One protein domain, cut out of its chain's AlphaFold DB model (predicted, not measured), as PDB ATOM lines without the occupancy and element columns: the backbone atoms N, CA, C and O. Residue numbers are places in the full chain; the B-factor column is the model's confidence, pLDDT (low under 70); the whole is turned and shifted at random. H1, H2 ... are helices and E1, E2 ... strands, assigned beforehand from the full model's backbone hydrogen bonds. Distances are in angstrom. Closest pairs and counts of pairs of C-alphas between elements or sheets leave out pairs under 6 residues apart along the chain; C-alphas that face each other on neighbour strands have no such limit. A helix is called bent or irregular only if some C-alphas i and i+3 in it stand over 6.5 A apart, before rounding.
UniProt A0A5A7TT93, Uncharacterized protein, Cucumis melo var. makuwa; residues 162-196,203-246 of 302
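AT A GLANCE: This is residues 162 to 196 and 203 to 246 of the 302 residues of an uncharacterized protein of Cucumis melo var. makuwa (UniProt A0A5A7TT93). Look for a narrow ribbon of two parallel strands, E1 and E4, with the second half of the long helix H3 beside E4, the hairpin E2 and E3 beyond one end, and the short helices H1 and H2 on another side. The arrangement is loose, and residues 205 to 211 of H3 stand free. The 79 printed residues include three named helices and four named strands, in the order H1 H2 E1 H3 E2 E3 E4, a mixed class. The radius of gyration of the C-alphas is 15.2 A, and the spans are 47 by 28 by 22 A, elongated.

IN THESE COORDINATES: Find C-alpha 164 at (7.785, -59.489, -27.587), where H1 begins; it runs to residue 172, 12.1 A. H2 is residues 174 to 178, 5.9 A. E1 is residues 183 to 189, 19.0 A. H3, residues 204 to 220, 23.9 A, is only just irregular: C-alphas 207 and 210 are 6.8 A apart. E2 is residues 223 to 227, 12.4 A, and E3 is 232 to 236, 11.9 A. E4, residues 238 to 245, 20.4 A, ends at (12.880, -58.322, -46.419).

HOW THE PARTS SIT: H1 and H2 touch only at the corner, closest at the C-alphas of Asp 170 and Gly 177, 4.4 A. E1 and E4 are parallel at 21 degrees, with N 185 and O 239 2.8 A apart. For H3 and E4, the closest C-alphas are Leu 218 and Ser 238, 5.5 A. The hairpin E2 and E3 is antiparallel, with N 225 and O 234 2.9 A apart. E3 runs on into E4 at 42 degrees, and E4 bends by 51 degrees at residue 241. In H1 and H2 every O i to N i+4 pair is within hydrogen-bond range, in H3 11 of 13.

THE WHOLE: The farthest C-alphas, His 195 and Glu 231, are 47.2 A apart. Residues 197 to 202 are not printed, and C-alphas 196 and 203 are 12.7 A apart. Of the links printed whole, none is long. Confidence is under 70 at 162, 189 to 196, 203 to 207 and 244 to 246.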
ATOM      1  N   ASP A 162       1.354 -62.270 -29.297       64.12
ATOM      2  CA  ASP A 162       2.232 -62.884 -28.300       64.12
ATOM      3  C   ASP A 162       3.700 -62.480 -28.504       64.12
ATOM      4  O   ASP A 162       4.544 -62.744 -27.643       64.12
ATOM      5  N   SER A 163       4.009 -61.810 -29.624       74.56
ATOM      6  CA  SER A 163       5.363 -61.362 -29.928       74.56
ATOM      7  C   SER A 163       5.879 -60.366 -28.877       74.56
ATOM      8  O   SER A 163       5.148 -59.466 -28.443       74.56
ATOM      9  N   PRO A 164       7.166 -60.458 -28.491       74.31
ATOM     10  CA  PRO A 164       7.785 -59.489 -27.587       74.31
ATOM     11  C   PRO A 164       7.677 -58.046 -28.092       74.31
ATOM     12  O   PRO A 164       7.500 -57.129 -27.293       74.31
ATOM     13  N   ALA A 165       7.718 -57.846 -29.414       75.56
ATOM     14  CA  ALA A 165       7.569 -56.537 -30.045       75.56
ATOM     15  C   ALA A 165       6.204 -55.899 -29.746       75.56
ATOM     16  O   ALA A 165       6.130 -54.714 -29.432       75.56
ATOM     17  N   TRP A 166       5.129 -56.689 -29.782       81.75
ATOM     18  CA  TRP A 166       3.790 -56.205 -29.457       81.75
ATOM     19  C   TRP A 166       3.694 -55.767 -27.994       81.75
ATOM     20  O   TRP A 166       3.251 -54.657 -27.703       81.75
ATOM     21  N   LYS A 167       4.192 -56.609 -27.079       81.75
ATOM     22  CA  LYS A 167       4.229 -56.308 -25.640       81.75
ATOM     23  C   LYS A 167       5.061 -55.059 -25.341       81.75
ATOM     24  O   LYS A 167       4.676 -54.249 -24.503       81.75
ATOM     25  N   LEU A 168       6.179 -54.879 -26.047       81.50
ATOM     26  CA  LEU A 168       7.042 -53.709 -25.908       81.50
ATOM     27  C   LEU A 168       6.336 -52.420 -26.336       81.50
ATOM     28  O   LEU A 168       6.480 -51.404 -25.661       81.50
ATOM     29  N   VAL A 169       5.574 -52.451 -27.432       83.19
ATOM     30  CA  VAL A 169       4.796 -51.290 -27.892       83.19
ATOM     31  C   VAL A 169       3.727 -50.910 -26.877       83.19
ATOM     32  O   VAL A 169       3.631 -49.739 -26.520       83.19
ATOM     33  N   ASP A 170       2.967 -51.884 -26.377       84.81
ATOM     34  CA  ASP A 170       1.912 -51.621 -25.393       84.81
ATOM     35  C   ASP A 170       2.491 -51.072 -24.077       84.81
ATOM     36  O   ASP A 170       1.876 -50.225 -23.433       84.81
ATOM     37  N   PHE A 171       3.704 -51.496 -23.707       83.38
ATOM     38  CA  PHE A 171       4.424 -50.967 -22.551       83.38
ATOM     39  C   PHE A 171       4.969 -49.550 -22.777       83.38
ATOM     40  O   PHE A 171       4.785 -48.678 -21.928       83.38
ATOM     41  N   LYS A 172       5.646 -49.304 -23.909       88.38
ATOM     42  CA  LYS A 172       6.238 -47.993 -24.223       88.38
ATOM     43  C   LYS A 172       5.173 -46.925 -24.479       88.38
ATOM     44  O   LYS A 172       5.394 -45.763 -24.144       88.38
ATOM     45  N   TRP A 173       4.027 -47.310 -25.039       89.69
ATOM     46  CA  TRP A 173       2.920 -46.407 -25.354       89.69
ATOM     47  C   TRP A 173       1.584 -46.970 -24.842       89.69
ATOM     48  O   TRP A 173       0.774 -47.451 -25.639       89.69
ATOM     49  N   PRO A 174       1.306 -46.863 -23.526       87.62
ATOM     50  CA  PRO A 174       0.077 -47.386 -22.925       87.62
ATOM     51  C   PRO A 174      -1.190 -46.788 -23.540       87.62
ATOM     52  O   PRO A 174      -2.152 -47.509 -23.776       87.62
ATOM     53  N   ASP A 175      -1.168 -45.497 -23.886       88.06
ATOM     54  CA  ASP A 175      -2.290 -44.820 -24.551       88.06
ATOM     55  C   ASP A 175      -2.598 -45.427 -25.929       88.06
ATOM     56  O   ASP A 175      -3.750 -45.489 -26.355       88.06
ATOM     57  N   PHE A 176      -1.563 -45.897 -26.634       89.75
ATOM     58  CA  PHE A 176      -1.720 -46.586 -27.910       89.75
ATOM     59  C   PHE A 176      -2.236 -48.014 -27.712       89.75
ATOM     60  O   PHE A 176      -3.122 -48.445 -28.449       89.75
ATOM     61  N   GLY A 177      -1.703 -48.732 -26.719       84.12
ATOM     62  CA  GLY A 177      -2.111 -50.099 -26.391       84.12
ATOM     63  C   GLY A 177      -3.534 -50.201 -25.832       84.12
ATOM     64  O   GLY A 177      -4.220 -51.188 -26.095       84.12
ATOM     65  N   TYR A 178      -3.995 -49.171 -25.113       87.06
ATOM     66  CA  TYR A 178      -5.342 -49.096 -24.538       87.06
ATOM     67  C   TYR A 178      -6.431 -49.089 -25.616       87.06
ATOM     68  O   TYR A 178      -7.463 -49.753 -25.486       87.06
ATOM     69  N   GLU A 179      -6.190 -48.369 -26.710       87.38
ATOM     70  CA  GLU A 179      -7.098 -48.349 -27.846       87.38
ATOM     71  C   GLU A 179      -6.843 -49.561 -28.754       87.38
ATOM     72  O   GLU A 179      -6.013 -49.557 -29.664       87.38
ATOM     73  N   HIS A 180      -7.602 -50.626 -28.503       83.25
ATOM     74  CA  HIS A 180      -7.539 -51.891 -29.235       83.25
ATOM     75  C   HIS A 180      -7.824 -51.765 -30.741       83.25
ATOM     76  O   HIS A 180      -7.462 -52.668 -31.498       83.25
ATOM     77  N   ARG A 181      -8.455 -50.670 -31.192       85.19
ATOM     78  CA  ARG A 181      -8.709 -50.398 -32.617       85.19
ATOM     79  C   ARG A 181      -7.496 -49.840 -33.359       85.19
ATOM     80  O   ARG A 181      -7.537 -49.754 -34.585       85.19
ATOM     81  N   ASN A 182      -6.427 -49.477 -32.650       89.56
ATOM     82  CA  ASN A 182      -5.190 -49.025 -33.273       89.56
ATOM     83  C   ASN A 182      -4.513 -50.139 -34.080       89.56
ATOM     84  O   ASN A 182      -4.480 -51.309 -33.684       89.56
ATOM     85  N   LEU A 183      -3.934 -49.756 -35.217       89.19
ATOM     86  CA  LEU A 183      -3.353 -50.693 -36.171       89.19
ATOM     87  C   LEU A 183      -1.886 -50.969 -35.856       89.19
ATOM     88  O   LEU A 183      -1.088 -50.060 -35.637       89.19
ATOM     89  N   ARG A 184      -1.508 -52.240 -35.913       88.06
ATOM     90  CA  ARG A 184      -0.115 -52.675 -35.837       88.06
ATOM     91  C   ARG A 184       0.228 -53.339 -37.159       88.06
ATOM     92  O   ARG A 184      -0.356 -54.360 -37.510       88.06
ATOM     93  N   LEU A 185       1.091 -52.685 -37.922       86.00
ATOM     94  CA  LEU A 185       1.388 -53.022 -39.306       86.00
ATOM     95  C   LEU A 185       2.746 -53.705 -39.412       86.00
ATOM     96  O   LEU A 185       3.653 -53.471 -38.615       86.00
ATOM     97  N   ALA A 186       2.875 -54.518 -40.448       82.19
ATOM     98  CA  ALA A 186       4.111 -55.128 -40.885       82.19
ATOM     99  C   ALA A 186       4.272 -54.846 -42.375       82.19
ATOM    100  O   ALA A 186       3.311 -55.004 -43.129       82.19
ATOM    101  N   LEU A 187       5.463 -54.436 -42.803       79.38
ATOM    102  CA  LEU A 187       5.767 -54.308 -44.228       79.38
ATOM    103  C   LEU A 187       6.493 -55.561 -44.684       79.38
ATOM    104  O   LEU A 187       7.437 -55.989 -44.034       79.38
ATOM    105  N   SER A 188       6.064 -56.137 -45.799       75.75
ATOM    106  CA  SER A 188       6.802 -57.193 -46.483       75.75
ATOM    107  C   SER A 188       7.189 -56.683 -47.860       75.75
ATOM    108  O   SER A 188       6.318 -56.281 -48.634       75.75
ATOM    109  N   ALA A 189       8.484 -56.671 -48.152       63.94
ATOM    110  CA  ALA A 189       9.013 -56.386 -49.477       63.94
ATOM    111  C   ALA A 189       9.354 -57.713 -50.167       63.94
ATOM    112  O   ALA A 189      10.516 -58.019 -50.427       63.94
ATOM    113  N   ASP A 190       8.331 -58.528 -50.431       55.41
ATOM    114  CA  ASP A 190       8.467 -59.708 -51.283       55.41
ATOM    115  C   ASP A 190       8.212 -59.316 -52.747       55.41
ATOM    116  O   ASP A 190       7.256 -58.604 -53.062       55.41
ATOM    117  N   GLY A 191       9.092 -59.741 -53.652       50.69
ATOM    118  CA  GLY A 191       8.915 -59.536 -55.092       50.69
ATOM    119  C   GLY A 191       9.055 -58.097 -55.607       50.69
ATOM    120  O   GLY A 191       8.687 -57.841 -56.758       50.69
ATOM    121  N   VAL A 192       9.601 -57.154 -54.827       53.00
ATOM    122  CA  VAL A 192       9.997 -55.839 -55.365       53.00
ATOM    123  C   VAL A 192      11.212 -56.052 -56.269       53.00
ATOM    124  O   VAL A 192      12.341 -56.156 -55.804       53.00
ATOM    125  N   ASN A 193      10.969 -56.172 -57.576       50.12
ATOM    126  CA  ASN A 193      12.005 -56.178 -58.601       50.12
ATOM    127  C   ASN A 193      12.138 -54.754 -59.157       50.12
ATOM    128  O   ASN A 193      11.411 -54.423 -60.096       50.12
ATOM    129  N   PRO A 194      13.046 -53.914 -58.629       46.72
ATOM    130  CA  PRO A 194      13.135 -52.505 -59.012       46.72
ATOM    131  C   PRO A 194      13.329 -52.274 -60.523       46.72
ATOM    132  O   PRO A 194      13.082 -51.175 -60.998       46.72
ATOM    133  N   HIS A 195      13.686 -53.289 -61.324       45.41
ATOM    134  CA  HIS A 195      14.015 -53.113 -62.745       45.41
ATOM    135  C   HIS A 195      13.216 -53.992 -63.724       45.41
ATOM    136  O   HIS A 195      13.718 -54.344 -64.797       45.41
ATOM    137  N   GLY A 196      11.961 -54.338 -63.421       51.72
ATOM    138  CA  GLY A 196      11.045 -54.827 -64.463       51.72
ATOM    139  C   GLY A 196      10.957 -53.839 -65.650       51.72
ATOM    140  O   GLY A 196      11.112 -52.639 -65.453       51.72
ATOM    141  N   ASP A 203      14.322 -45.876 -57.588       51.97
ATOM    142  CA  ASP A 203      13.428 -44.916 -56.935       51.97
ATOM    143  C   ASP A 203      12.514 -45.529 -55.857       51.97
ATOM    144  O   ASP A 203      11.476 -44.960 -55.524       51.97
ATOM    145  N   VAL A 204      12.861 -46.675 -55.257       56.47
ATOM    146  CA  VAL A 204      12.029 -47.316 -54.207       56.47
ATOM    147  C   VAL A 204      11.719 -46.342 -53.060       56.47
ATOM    148  O   VAL A 204      10.594 -46.317 -52.558       56.47
ATOM    149  N   GLY A 205      12.674 -45.474 -52.707       56.34
ATOM    150  CA  GLY A 205      12.463 -44.387 -51.748       56.34
ATOM    151  C   GLY A 205      11.370 -43.401 -52.177       56.34
ATOM    152  O   GLY A 205      10.559 -43.002 -51.348       56.34
ATOM    153  N   THR A 206      11.267 -43.088 -53.469       65.19
ATOM    154  CA  THR A 206      10.209 -42.250 -54.058       65.19
ATOM    155  C   THR A 206       8.831 -42.923 -53.973       65.19
ATOM    156  O   THR A 206       7.827 -42.242 -53.766       65.19
ATOM    157  N   TYR A 207       8.760 -44.258 -54.054       62.22
ATOM    158  CA  TYR A 207       7.503 -45.009 -53.879       62.22
ATOM    159  C   TYR A 207       7.074 -45.141 -52.424       62.22
ATOM    160  O   TYR A 207       5.878 -45.119 -52.131       62.22
ATOM    161  N   LEU A 208       8.036 -45.289 -51.514       71.31
ATOM    162  CA  LEU A 208       7.762 -45.451 -50.091       71.31
ATOM    163  C   LEU A 208       7.608 -44.116 -49.362       71.31
ATOM    164  O   LEU A 208       6.964 -44.094 -48.319       71.31
ATOM    165  N   ALA A 209       8.125 -43.009 -49.897       72.62
ATOM    166  CA  ALA A 209       7.983 -41.672 -49.322       72.62
ATOM    167  C   ALA A 209       6.534 -41.315 -48.926       72.62
ATOM    168  O   ALA A 209       6.323 -41.036 -47.746       72.62
ATOM    169  N   PRO A 210       5.522 -41.404 -49.818       77.81
ATOM    170  CA  PRO A 210       4.141 -41.097 -49.436       77.81
ATOM    171  C   PRO A 210       3.606 -42.046 -48.354       77.81
ATOM    172  O   PRO A 210       2.880 -41.624 -47.461       77.81
ATOM    173  N   LEU A 211       4.012 -43.319 -48.375       78.00
ATOM    174  CA  LEU A 211       3.626 -44.284 -47.344       78.00
ATOM    175  C   LEU A 211       4.253 -43.942 -45.983       78.00
ATOM    176  O   LEU A 211       3.595 -44.050 -44.952       78.00
ATOM    177  N   ILE A 212       5.520 -43.531 -45.962       78.69
ATOM    178  CA  ILE A 212       6.222 -43.119 -44.743       78.69
ATOM    179  C   ILE A 212       5.591 -41.844 -44.175       78.69
ATOM    180  O   ILE A 212       5.439 -41.733 -42.959       78.69
ATOM    181  N   GLU A 213       5.212 -40.895 -45.032       79.56
ATOM    182  CA  GLU A 213       4.485 -39.688 -44.631       79.56
ATOM    183  C   GLU A 213       3.132 -40.031 -43.994       79.56
ATOM    184  O   GLU A 213       2.841 -39.549 -42.897       79.56
ATOM    185  N   ASP A 214       2.358 -40.927 -44.607       82.12
ATOM    186  CA  ASP A 214       1.078 -41.391 -44.063       82.12
ATOM    187  C   ASP A 214       1.250 -42.123 -42.721       82.12
ATOM    188  O   ASP A 214       0.481 -41.901 -41.783       82.12
ATOM    189  N   LEU A 215       2.281 -42.965 -42.583       84.25
ATOM    190  CA  LEU A 215       2.584 -43.659 -41.326       84.25
ATOM    191  C   LEU A 215       2.981 -42.681 -40.213       84.25
ATOM    192  O   LEU A 215       2.543 -42.847 -39.073       84.25
ATOM    193  N   LYS A 216       3.767 -41.645 -40.533       85.81
ATOM    194  CA  LYS A 216       4.097 -40.568 -39.587       85.81
ATOM    195  C   LYS A 216       2.846 -39.799 -39.175       85.81
ATOM    196  O   LYS A 216       2.632 -39.590 -37.984       85.81
ATOM    197  N   LEU A 217       1.981 -39.456 -40.132       86.31
ATOM    198  CA  LEU A 217       0.716 -38.772 -39.865       86.31
ATOM    199  C   LEU A 217      -0.188 -39.596 -38.936       86.31
ATOM    200  O   LEU A 217      -0.727 -39.064 -37.963       86.31
ATOM    201  N   LEU A 218      -0.327 -40.896 -39.209       87.69
ATOM    202  CA  LEU A 218      -1.106 -41.825 -38.390       87.69
ATOM    203  C   LEU A 218      -0.510 -42.020 -36.994       87.69
ATOM    204  O   LEU A 218      -1.256 -42.232 -36.038       87.69
ATOM    205  N   TRP A 219       0.813 -41.965 -36.852       89.31
ATOM    206  CA  TRP A 219       1.459 -42.100 -35.552       89.31
ATOM    207  C   TRP A 219       1.354 -40.824 -34.713       89.31
ATOM    208  O   TRP A 219       1.000 -40.916 -33.537       89.31
ATOM    209  N   GLU A 220       1.644 -39.656 -35.284       89.44
ATOM    210  CA  GLU A 220       1.720 -38.384 -34.552       89.44
ATOM    211  C   GLU A 220       0.337 -37.800 -34.258       89.44
ATOM    212  O   GLU A 220       0.012 -37.517 -33.106       89.44
ATOM    213  N   ASN A 221      -0.488 -37.653 -35.297       86.19
ATOM    214  CA  ASN A 221      -1.783 -36.980 -35.196       86.19
ATOM    215  C   ASN A 221      -2.942 -37.981 -35.126       86.19
ATOM    216  O   ASN A 221      -3.946 -37.728 -34.454       86.19
ATOM    217  N   GLY A 222      -2.792 -39.129 -35.791       88.44
ATOM    218  CA  GLY A 222      -3.884 -40.070 -36.002       88.44
ATOM    219  C   GLY A 222      -4.951 -39.521 -36.951       88.44
ATOM    220  O   GLY A 222      -4.883 -38.386 -37.433       88.44
ATOM    221  N   VAL A 223      -5.943 -40.352 -37.258       88.50
ATOM    222  CA  VAL A 223      -7.076 -39.991 -38.117       88.50
ATOM    223  C   VAL A 223      -8.379 -40.287 -37.386       88.50
ATOM    224  O   VAL A 223      -8.605 -41.408 -36.929       88.50
ATOM    225  N   GLN A 224      -9.281 -39.302 -37.322       91.75
ATOM    226  CA  GLN A 224     -10.610 -39.520 -36.753       91.75
ATOM    227  C   GLN A 224     -11.398 -40.529 -37.589       91.75
ATOM    228  O   GLN A 224     -11.685 -40.303 -38.768       91.75
ATOM    229  N   CYS A 225     -11.768 -41.628 -36.945       89.94
ATOM    230  CA  CYS A 225     -12.530 -42.719 -37.521       89.94
ATOM    231  C   CYS A 225     -13.820 -42.917 -36.723       89.94
ATOM    232  O   CYS A 225     -13.862 -42.697 -35.515       89.94
ATOM    233  N   TYR A 226     -14.885 -43.329 -37.408       88.50
ATOM    234  CA  TYR A 226     -16.160 -43.647 -36.773       88.50
ATOM    235  C   TYR A 226     -16.343 -45.159 -36.710       88.50
ATOM    236  O   TYR A 226     -16.311 -45.839 -37.739       88.50
ATOM    237  N   ASP A 227     -16.539 -45.676 -35.504       85.62
ATOM    238  CA  ASP A 227     -16.872 -47.069 -35.259       85.62
ATOM    239  C   ASP A 227     -18.392 -47.243 -35.321       85.62
ATOM    240  O   ASP A 227     -19.120 -46.837 -34.419       85.62
ATOM    241  N   ALA A 228     -18.880 -47.868 -36.395       87.44
ATOM    242  CA  ALA A 228     -20.310 -48.089 -36.597       87.44
ATOM    243  C   ALA A 228     -20.922 -49.102 -35.615       87.44
ATOM    244  O   ALA A 228     -22.140 -49.135 -35.475       87.44
ATOM    245  N   TYR A 229     -20.112 -49.948 -34.968       84.19
ATOM    246  CA  TYR A 229     -20.608 -50.931 -34.006       84.19
ATOM    247  C   TYR A 229     -20.799 -50.317 -32.618       84.19
ATOM    248  O   TYR A 229     -21.801 -50.592 -31.961       84.19
ATOM    249  N   ARG A 230     -19.849 -49.482 -32.177       83.19
ATOM    250  CA  ARG A 230     -19.915 -48.782 -30.879       83.19
ATOM    251  C   ARG A 230     -20.556 -47.393 -30.973       83.19
ATOM    252  O   ARG A 230     -20.726 -46.737 -29.954       83.19
ATOM    253  N   GLU A 231     -20.906 -46.966 -32.186       89.31
ATOM    254  CA  GLU A 231     -21.454 -45.647 -32.524       89.31
ATOM    255  C   GLU A 231     -20.612 -44.470 -31.999       89.31
ATOM    256  O   GLU A 231     -21.133 -43.394 -31.706       89.31
ATOM    257  N   GLU A 232     -19.292 -44.646 -31.919       89.50
ATOM    258  CA  GLU A 232     -18.375 -43.661 -31.348       89.50
ATOM    259  C   GLU A 232     -17.312 -43.214 -32.353       89.50
ATOM    260  O   GLU A 232     -16.889 -43.959 -33.241       89.50
ATOM    261  N   VAL A 233     -16.872 -41.965 -32.208       88.75
ATOM    262  CA  VAL A 233     -15.715 -41.443 -32.940       88.75
ATOM    263  C   VAL A 233     -14.479 -41.689 -32.089       88.75
ATOM    264  O   VAL A 233     -14.467 -41.367 -30.903       88.75
ATOM    265  N   PHE A 234     -13.431 -42.226 -32.699       90.56
ATOM    266  CA  PHE A 234     -12.150 -42.462 -32.049       90.56
ATOM    267  C   PHE A 234     -11.004 -41.982 -32.937       90.56
ATOM    268  O   PHE A 234     -11.172 -41.768 -34.140       90.56
ATOM    269  N   ASN A 235      -9.833 -41.780 -32.338       92.00
ATOM    270  CA  ASN A 235      -8.643 -41.395 -33.085       92.00
ATOM    271  C   ASN A 235      -7.829 -42.641 -33.438       92.00
ATOM    272  O   ASN A 235      -7.227 -43.254 -32.559       92.00
ATOM    273  N   LEU A 236      -7.822 -43.017 -34.716       90.81
ATOM    274  CA  LEU A 236      -7.083 -44.172 -35.204       90.81
ATOM    275  C   LEU A 236      -5.605 -43.818 -35.342       90.81
ATOM    276  O   LEU A 236      -5.250 -42.928 -36.117       90.81
ATOM    277  N   ARG A 237      -4.748 -44.562 -34.646       91.56
ATOM    278  CA  ARG A 237      -3.294 -44.504 -34.820       91.56
ATOM    279  C   ARG A 237      -2.768 -45.821 -35.375       91.56
ATOM    280  O   ARG A 237      -3.388 -46.875 -35.208       91.56
ATOM    281  N   SER A 238      -1.603 -45.770 -36.014       89.94
ATOM    282  CA  SER A 238      -0.911 -46.973 -36.485       89.94
ATOM    283  C   SER A 238       0.568 -46.966 -36.143       89.94
ATOM    284  O   SER A 238       1.203 -45.919 -36.229       89.94
ATOM    285  N   VAL A 239       1.122 -48.140 -35.850       88.81
ATOM    286  CA  VAL A 239       2.564 -48.351 -35.667       88.81
ATOM    287  C   VAL A 239       3.064 -49.419 -36.632       88.81
ATOM    288  O   VAL A 239       2.375 -50.408 -36.886       88.81
ATOM    289  N   LEU A 240       4.269 -49.227 -37.160       86.12
ATOM    290  CA  LEU A 240       4.977 -50.233 -37.942       86.12
ATOM    291  C   LEU A 240       5.857 -51.067 -37.000       86.12
ATOM    292  O   LEU A 240       6.760 -50.521 -36.373       86.12
ATOM    293  N   LEU A 241       5.581 -52.368 -36.882       80.62
ATOM    294  CA  LEU A 241       6.290 -53.273 -35.969       80.62
ATOM    295  C   LEU A 241       7.548 -53.881 -36.586       80.62
ATOM    296  O   LEU A 241       8.579 -53.963 -35.924       80.62
ATOM    297  N   TRP A 242       7.468 -54.339 -37.834       73.75
ATOM    298  CA  TRP A 242       8.597 -54.970 -38.507       73.75
ATOM    299  C   TRP A 242       8.539 -54.791 -40.020       73.75
ATOM    300  O   TRP A 242       7.476 -54.588 -40.615       73.75
ATOM    301  N   THR A 243       9.717 -54.897 -40.630       70.00
ATOM    302  CA  THR A 243       9.885 -55.016 -42.076       70.00
ATOM    303  C   THR A 243      10.437 -56.410 -42.369       70.00
ATOM    304  O   THR A 243      11.402 -56.843 -41.745       70.00
ATOM    305  N   ILE A 244       9.775 -57.150 -43.253       64.56
ATOM    306  CA  ILE A 244      10.198 -58.460 -43.737       64.56
ATOM    307  C   ILE A 244      10.807 -58.220 -45.109       64.56
ATOM    308  O   ILE A 244      10.105 -57.900 -46.068       64.56
ATOM    309  N   ASN A 245      12.121 -58.367 -45.180       62.16
ATOM    310  CA  ASN A 245      12.880 -58.322 -46.419       62.16
ATOM    311  C   ASN A 245      13.386 -59.742 -46.703       62.16
ATOM    312  O   ASN A 245      13.909 -60.399 -45.799       62.16
ATOM    313  N   ASP A 246      13.226 -60.234 -47.933       58.78
ATOM    314  CA  ASP A 246      13.668 -61.587 -48.291       58.78
ATOM    315  C   ASP A 246      15.210 -61.667 -48.217       58.78
ATOM    316  O   ASP A 246      15.923 -60.933 -48.904       58.78
TER     317      ASP A 246